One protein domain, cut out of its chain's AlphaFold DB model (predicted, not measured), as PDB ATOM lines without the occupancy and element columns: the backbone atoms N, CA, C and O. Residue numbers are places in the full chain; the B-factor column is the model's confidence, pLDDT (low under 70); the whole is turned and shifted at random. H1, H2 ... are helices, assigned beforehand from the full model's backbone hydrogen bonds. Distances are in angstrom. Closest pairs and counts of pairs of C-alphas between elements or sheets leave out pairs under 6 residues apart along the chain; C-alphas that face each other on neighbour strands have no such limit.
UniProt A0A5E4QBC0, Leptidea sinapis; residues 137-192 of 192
ATOM      1  N   SER A 137     144.738 246.536 120.092       81.25
ATOM      2  CA  SER A 137     143.440 246.712 120.752       81.25
ATOM      3  C   SER A 137     142.927 245.377 121.301       81.25
ATOM      4  O   SER A 137     142.585 245.289 122.479       81.25
ATOM      5  N   ALA A 138     143.010 244.302 120.506       79.19
ATOM      6  CA  ALA A 138     142.678 242.945 120.946       79.19
ATOM      7  C   ALA A 138     143.563 242.481 122.121       79.19
ATOM      8  O   ALA A 138     143.074 241.927 123.107       79.19
ATOM      9  N   ALA A 139     144.872 242.763 122.072       82.31
ATOM     10  CA  ALA A 139     145.790 242.459 123.167       82.31
ATOM     11  C   ALA A 139     145.423 243.212 124.456       82.31
ATOM     12  O   ALA A 139     145.391 242.603 125.527       82.31
ATOM     13  N   SER A 140     145.112 244.511 124.349       85.19
ATOM     14  CA  SER A 140     144.700 245.355 125.475       85.19
ATOM     15  C   SER A 140     143.381 244.876 126.084       85.19
ATOM     16  O   SER A 140     143.308 244.639 127.289       85.19
ATOM     17  N   ARG A 141     142.366 244.614 125.255       82.50
ATOM     18  CA  ARG A 141     141.074 244.067 125.687       82.50
ATOM     19  C   ARG A 141     141.237 242.714 126.381       82.50
ATOM     20  O   ARG A 141     140.704 242.504 127.470       82.50
ATOM     21  N   GLY A 142     142.058 241.839 125.809       79.81
ATOM     22  CA  GLY A 142     142.401 240.547 126.391       79.81
ATOM     23  C   GLY A 142     143.249 240.614 127.663       79.81
ATOM     24  O   GLY A 142     143.343 239.606 128.364       79.81
ATOM     25  N   ALA A 143     143.911 241.735 127.954       84.56
ATOM     26  CA  ALA A 143     144.578 241.973 129.233       84.56
ATOM     27  C   ALA A 143     143.568 242.466 130.279       84.56
ATOM     28  O   ALA A 143     143.491 241.899 131.366       84.56
ATOM     29  N   THR A 144     142.725 243.440 129.921       86.00
ATOM     30  CA  THR A 144     141.688 244.001 130.801       86.00
ATOM     31  C   THR A 144     140.668 242.949 131.241       86.00
ATOM     32  O   THR A 144     140.383 242.831 132.432       86.00
ATOM     33  N   ASN A 145     140.177 242.120 130.313       80.88
ATOM     34  CA  ASN A 145     139.271 241.011 130.637       80.88
ATOM     35  C   ASN A 145     139.942 239.978 131.559       80.88
ATOM     36  O   ASN A 145     139.307 239.439 132.466       80.88
ATOM     37  N   GLY A 146     141.244 239.738 131.362       80.00
ATOM     38  CA  GLY A 146     142.031 238.825 132.187       80.00
ATOM     39  C   GLY A 146     142.130 239.268 133.648       80.00
ATOM     40  O   GLY A 146     142.066 238.421 134.535       80.00
ATOM     41  N   ILE A 147     142.218 240.576 133.918       86.31
ATOM     42  CA  ILE A 147     142.287 241.113 135.290       86.31
ATOM     43  C   ILE A 147     141.039 240.721 136.086       86.31
ATOM     44  O   ILE A 147     141.158 240.176 137.182       86.31
ATOM     45  N   ALA A 148     139.847 240.955 135.531       84.06
ATOM     46  CA  ALA A 148     138.592 240.613 136.199       84.06
ATOM     47  C   ALA A 148     138.459 239.098 136.431       84.06
ATOM     48  O   ALA A 148     137.981 238.666 137.481       84.06
ATOM     49  N   LEU A 149     138.908 238.284 135.472       81.69
ATOM     50  CA  LEU A 149     138.897 236.827 135.586       81.69
ATOM     51  C   LEU A 149     139.825 236.344 136.712       81.69
ATOM     52  O   LEU A 149     139.393 235.570 137.564       81.69
ATOM     53  N   ILE A 150     141.061 236.845 136.771       84.38
ATOM     54  CA  ILE A 150     142.033 236.483 137.815       84.38
ATOM     55  C   ILE A 150     141.531 236.911 139.197       84.38
ATOM     56  O   ILE A 150     141.608 236.132 140.145       84.38
ATOM     57  N   LEU A 151     140.978 238.121 139.317       89.12
ATOM     58  CA  LEU A 151     140.473 238.628 140.592       89.12
ATOM     59  C   LEU A 151     139.319 237.766 141.125       89.12
ATOM     60  O   LEU A 151     139.291 237.450 142.313       89.12
ATOM     61  N   ASN A 152     138.421 237.321 140.240       88.19
ATOM     62  CA  ASN A 152     137.359 236.377 140.593       88.19
ATOM     63  C   ASN A 152     137.913 235.020 141.045       88.19
ATOM     64  O   ASN A 152     137.421 234.470 142.027       88.19
ATOM     65  N   ILE A 153     138.942 234.487 140.376       86.75
ATOM     66  CA  ILE A 153     139.581 233.223 140.780       86.75
ATOM     67  C   ILE A 153     140.196 233.353 142.176       86.75
ATOM     68  O   ILE A 153     139.950 232.501 143.025       86.75
ATOM     69  N   ILE A 154     140.955 234.422 142.435       90.75
ATOM     70  CA  ILE A 154     141.586 234.662 143.741       90.75
ATOM     71  C   ILE A 154     140.520 234.807 144.829       90.75
ATOM     72  O   ILE A 154     140.609 234.150 145.862       90.75
ATOM     73  N   ALA A 155     139.496 235.633 144.593       94.44
ATOM     74  CA  ALA A 155     138.418 235.845 145.553       94.44
ATOM     75  C   ALA A 155     137.681 234.537 145.873       94.44
ATOM     76  O   ALA A 155     137.450 234.233 147.043       94.44
ATOM     77  N   ASN A 156     137.363 233.742 144.848       93.94
ATOM     78  CA  ASN A 156     136.688 232.462 145.025       93.94
ATOM     79  C   ASN A 156     137.581 231.453 145.764       93.94
ATOM     80  O   ASN A 156     137.121 230.824 146.707       93.94
ATOM     81  N   LEU A 157     138.875 231.359 145.431       91.75
ATOM     82  CA  LEU A 157     139.821 230.497 146.151       91.75
ATOM     83  C   LEU A 157     139.928 230.866 147.633       91.75
ATOM     84  O   LEU A 157     139.835 229.985 148.483       91.75
ATOM     85  N   VAL A 158     140.083 232.153 147.959       94.81
ATOM     86  CA  VAL A 158     140.152 232.613 149.356       94.81
ATOM     87  C   VAL A 158     138.857 232.283 150.096       94.81
ATOM     88  O   VAL A 158     138.907 231.749 151.204       94.81
ATOM     89  N   ALA A 159     137.702 232.546 149.479       96.62
ATOM     90  CA  ALA A 159     136.405 232.227 150.064       96.62
ATOM     91  C   ALA A 159     136.234 230.717 150.291       96.62
ATOM     92  O   ALA A 159     135.791 230.308 151.362       96.62
ATOM     93  N   PHE A 160     136.625 229.888 149.321       94.19
ATOM     94  CA  PHE A 160     136.478 228.439 149.397       94.19
ATOM     95  C   PHE A 160     137.414 227.825 150.443       94.19
ATOM     96  O   PHE A 160     136.977 227.001 151.240       94.19
ATOM     97  N   VAL A 161     138.673 228.269 150.511       93.19
ATOM     98  CA  VAL A 161     139.631 227.823 151.539       93.19
ATOM     99  C   VAL A 161     139.158 228.227 152.936       93.19
ATOM    100  O   VAL A 161     139.172 227.402 153.848       93.19
ATOM    101  N   ALA A 162     138.682 229.464 153.109       95.19
ATOM    102  CA  ALA A 162     138.124 229.921 154.381       95.19
ATOM    103  C   ALA A 162     136.869 229.125 154.774       95.19
ATOM    104  O   ALA A 162     136.705 228.768 155.940       95.19
ATOM    105  N   PHE A 163     136.006 228.811 153.807       93.75
ATOM    106  CA  PHE A 163     134.811 228.005 154.032       93.75
ATOM    107  C   PHE A 163     135.156 226.567 154.437       93.75
ATOM    108  O   PHE A 163     134.611 226.072 155.420       93.75
ATOM    109  N   VAL A 164     136.097 225.913 153.749       90.44
ATOM    110  CA  VAL A 164     136.566 224.568 154.118       90.44
ATOM    111  C   VAL A 164     137.181 224.577 155.518       90.44
ATOM    112  O   VAL A 164     136.831 223.730 156.334       90.44
ATOM    113  N   ALA A 165     138.021 225.566 155.842       89.88
ATOM    114  CA  ALA A 165     138.593 225.711 157.180       89.88
ATOM    115  C   ALA A 165     137.514 225.924 158.258       89.88
ATOM    116  O   ALA A 165     137.600 225.345 159.341       89.88
ATOM    117  N   PHE A 166     136.477 226.711 157.959       92.19
ATOM    118  CA  PHE A 166     135.334 226.901 158.849       92.19
ATOM    119  C   PHE A 166     134.577 225.592 159.089       92.19
ATOM    120  O   PHE A 166     134.327 225.234 160.239       92.19
ATOM    121  N   VAL A 167     134.251 224.845 158.030       89.94
ATOM    122  CA  VAL A 167     133.540 223.566 158.164       89.94
ATOM    123  C   VAL A 167     134.403 222.532 158.890       89.94
ATOM    124  O   VAL A 167     133.888 221.858 159.777       89.94
ATOM    125  N   ASN A 168     135.708 222.462 158.610       88.69
ATOM    126  CA  ASN A 168     136.648 221.629 159.364       88.69
ATOM    127  C   ASN A 168     136.672 222.010 160.851       88.69
ATOM    128  O   ASN A 168     136.628 221.131 161.703       88.69
ATOM    129  N   GLY A 169     136.655 223.303 161.186       86.44
ATOM    130  CA  GLY A 169     136.562 223.761 162.575       86.44
ATOM    131  C   GLY A 169     135.265 223.327 163.269       86.44
ATOM    132  O   GLY A 169     135.296 222.874 164.414       86.44
ATOM    133  N   VAL A 170     134.127 223.413 162.573       87.88
ATOM    134  CA  VAL A 170     132.827 222.956 163.091       87.88
ATOM    135  C   VAL A 170     132.801 221.432 163.258       87.88
ATOM    136  O   VAL A 170     132.358 220.941 164.295       87.88
ATOM    137  N   MET A 171     133.296 220.680 162.271       83.31
ATOM    138  CA  MET A 171     133.353 219.216 162.328       83.31
ATOM    139  C   MET A 171     134.320 218.727 163.404       83.31
ATOM    140  O   MET A 171     133.944 217.838 164.158       83.31
ATOM    141  N   GLY A 172     135.488 219.353 163.559       84.50
ATOM    142  CA  GLY A 172     136.438 219.040 164.626       84.50
ATOM    143  C   GLY A 172     135.869 219.320 166.020       84.50
ATOM    144  O   GLY A 172     136.022 218.501 166.925       84.50
ATOM    145  N   TYR A 173     135.128 220.423 166.200       83.75
ATOM    146  CA  TYR A 173     134.435 220.710 167.462       83.75
ATOM    147  C   TYR A 173     133.369 219.649 167.787       83.75
ATOM    148  O   TYR A 173     133.342 219.108 168.895       83.75
ATOM    149  N   CYS A 174     132.521 219.298 166.815       81.62
ATOM    150  CA  CYS A 174     131.514 218.246 166.973       81.62
ATOM    151  C   CYS A 174     132.138 216.847 167.151       81.62
ATOM    152  O   CYS A 174     131.647 216.049 167.946       81.62
ATOM    153  N   GLY A 175     133.231 216.551 166.447       78.25
ATOM    154  CA  GLY A 175     133.988 215.303 166.536       78.25
ATOM    155  C   GLY A 175     134.663 215.135 167.895       78.25
ATOM    156  O   GLY A 175     134.605 214.056 168.481       78.25
ATOM    157  N   GLY A 176     135.192 216.220 168.471       79.56
ATOM    158  CA  GLY A 176     135.734 216.240 169.831       79.56
ATOM    159  C   GLY A 176     134.702 215.874 170.905       79.56
ATOM    160  O   GLY A 176     135.029 215.156 171.846       79.56
ATOM    161  N   LEU A 177     133.437 216.278 170.730       76.75
ATOM    162  CA  LEU A 177     132.320 215.880 171.606       76.75
ATOM    163  C   LEU A 177     131.959 214.387 171.483       76.75
ATOM    164  O   LEU A 177     131.442 213.801 172.432       76.75
ATOM    165  N   LEU A 178     132.239 213.772 170.332       76.12
ATOM    166  CA  LEU A 178     131.974 212.362 170.021       76.12
ATOM    167  C   LEU A 178     133.200 211.450 170.247       76.12
ATOM    168  O   LEU A 178     133.117 210.249 169.996       76.12
ATOM    169  N   GLY A 179     134.324 211.996 170.727       74.88
ATOM    170  CA  GLY A 179     135.563 211.252 170.990       74.88
ATOM    171  C   GLY A 179     136.451 211.006 169.764       74.88
ATOM    172  O   GLY A 179     137.353 210.177 169.839       74.88
ATOM    173  N   ASN A 180     136.218 211.712 168.652       68.94
ATOM    174  CA  ASN A 180     136.966 211.580 167.398       68.94
ATOM    175  C   ASN A 180     137.457 212.966 166.911       68.94
ATOM    176  O   ASN A 180     136.798 213.609 166.093       68.94
ATOM    177  N   PRO A 181     138.574 213.484 167.457       63.97
ATOM    178  CA  PRO A 181     139.028 214.859 167.219       63.97
ATOM    179  C   PRO A 181     139.620 215.113 165.820       63.97
ATOM    180  O   PRO A 181     139.727 216.270 165.429       63.97
ATOM    181  N   ASP A 182     139.952 214.069 165.050       67.88
ATOM    182  CA  ASP A 182     140.557 214.183 163.707       67.88
ATOM    183  C   ASP A 182     139.520 214.245 162.562       67.88
ATOM    184  O   ASP A 182     139.834 214.035 161.386       67.88
ATOM    185  N   LEU A 183     138.249 214.493 162.891       68.62
ATOM    186  CA  LEU A 183     137.139 214.428 161.940       68.62
ATOM    187  C   LEU A 183     137.047 215.721 161.111       68.62
ATOM    188  O   LEU A 183     136.410 216.692 161.515       68.62
ATOM    189  N   ASN A 184     137.660 215.702 159.925       74.25
ATOM    190  CA  ASN A 184     137.646 216.800 158.952       74.25
ATOM    191  C   ASN A 184     136.922 216.415 157.650       74.25
ATOM    192  O   ASN A 184     136.730 215.232 157.346       74.25
ATOM    193  N   LEU A 185     136.565 217.418 156.838       74.19
ATOM    194  CA  LEU A 185     135.972 217.222 155.512       74.19
ATOM    195  C   LEU A 185     136.842 216.348 154.611       74.19
ATOM    196  O   LEU A 185     136.295 215.519 153.888       74.19
ATOM    197  N   GLU A 186     138.172 216.486 154.663       79.75
ATOM    198  CA  GLU A 186     139.067 215.668 153.836       79.75
ATOM    199  C   GLU A 186     138.934 214.172 154.150       79.75
ATOM    200  O   GLU A 186     138.989 213.344 153.243       79.75
ATOM    201  N   CYS A 187     138.701 213.817 155.416       71.44
ATOM    202  CA  CYS A 187     138.517 212.430 155.839       71.44
ATOM    203  C   CYS A 187     137.148 211.884 155.406       71.44
ATOM    204  O   CYS A 187     137.058 210.763 154.913       71.44
ATOM    205  N   SER A 188     136.096 212.699 155.530       73.62
ATOM    206  CA  SER A 188     134.741 212.326 155.103       73.62
ATOM    207  C   SER A 188     134.653 212.115 153.587       73.62
ATOM    208  O   SER A 188     134.121 211.105 153.139       73.62
ATOM    209  N   LEU A 189     135.223 213.027 152.787       75.38
ATOM    210  CA  LEU A 189     135.233 212.900 151.325       75.38
ATOM    211  C   LEU A 189     136.237 211.864 150.807       75.38
ATOM    212  O   LEU A 189     135.994 211.286 149.758       75.38
ATOM    213  N   GLY A 190     137.338 211.603 151.517       73.50
ATOM    214  CA  GLY A 190     138.294 210.561 151.130       73.50
ATOM    215  C   GLY A 190     137.753 209.131 151.263       73.50
ATOM    216  O   GLY A 190     138.354 208.206 150.721       73.50
ATOM    217  N   GLY A 191     136.644 208.943 151.988       67.62
ATOM    218  CA  GLY A 191     135.989 207.647 152.190       67.62
ATOM    219  C   GLY A 191     134.760 207.376 151.311       67.62
ATOM    220  O   GLY A 191     134.201 206.285 151.426       67.62
ATOM    221  N   VAL A 192     134.325 208.337 150.482       54.12
ATOM    222  CA  VAL A 192     133.178 208.231 149.547       54.12
ATOM    223  C   VAL A 192     133.676 207.934 148.140       54.12
ATOM    224  O   VAL A 192     133.085 207.035 147.500       54.12
TER     225      VAL A 192
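What this domain is: This is residues 137 to 192 of the 192 residues of a protein of Leptidea sinapis (UniProt A0A5E4QBC0). One long helix, H1, makes nearly the whole length of this rod; past its last residue the chain folds back beside it to a short helix, H2, which stands crosswise to H1, and residues 187 to 192, of which 187 to 190 belong to H2, stick out. The printed part has 56 residues with two named helices, H1 then H2, no named strand, and the class is all helix. It is extended, with a radius of gyration of the C-alphas of 18.7 A and spans of 62 by 21 by 9 A.

Where its parts are: Find C-alpha 137 at (143.440, 246.712, 120.752); from there H1, residues 137 to 177, runs 60.5 A to C-alpha 177 at (132.320, 215.880, 171.606). Then look for H2, residues 185 to 190, which ends at C-alpha 190 at (138.294, 210.561, 151.130).

How they stand to each other: Look at residues 164 to 171, the part of H1 that alone touches H2; the closest C-alphas, those of Asn 168 and Leu 185, are 5.9 A apart. The two lines are about perpendicular, at 85 degrees. In H2 every O i to N i+4 pair is within hydrogen-bond range, in H1 35 of 37.

The domain as a whole: The C-alphas farthest apart, those of Ser 137 and Gly 179, are 62.0 A apart. The printed part has no cut, and the link from H1 to H2 is short, with 7 residues. Residues 137 to 163 stand free. Check the B-factor column at residues 180 to 183 and 191 to 192, where pLDDT is under 70.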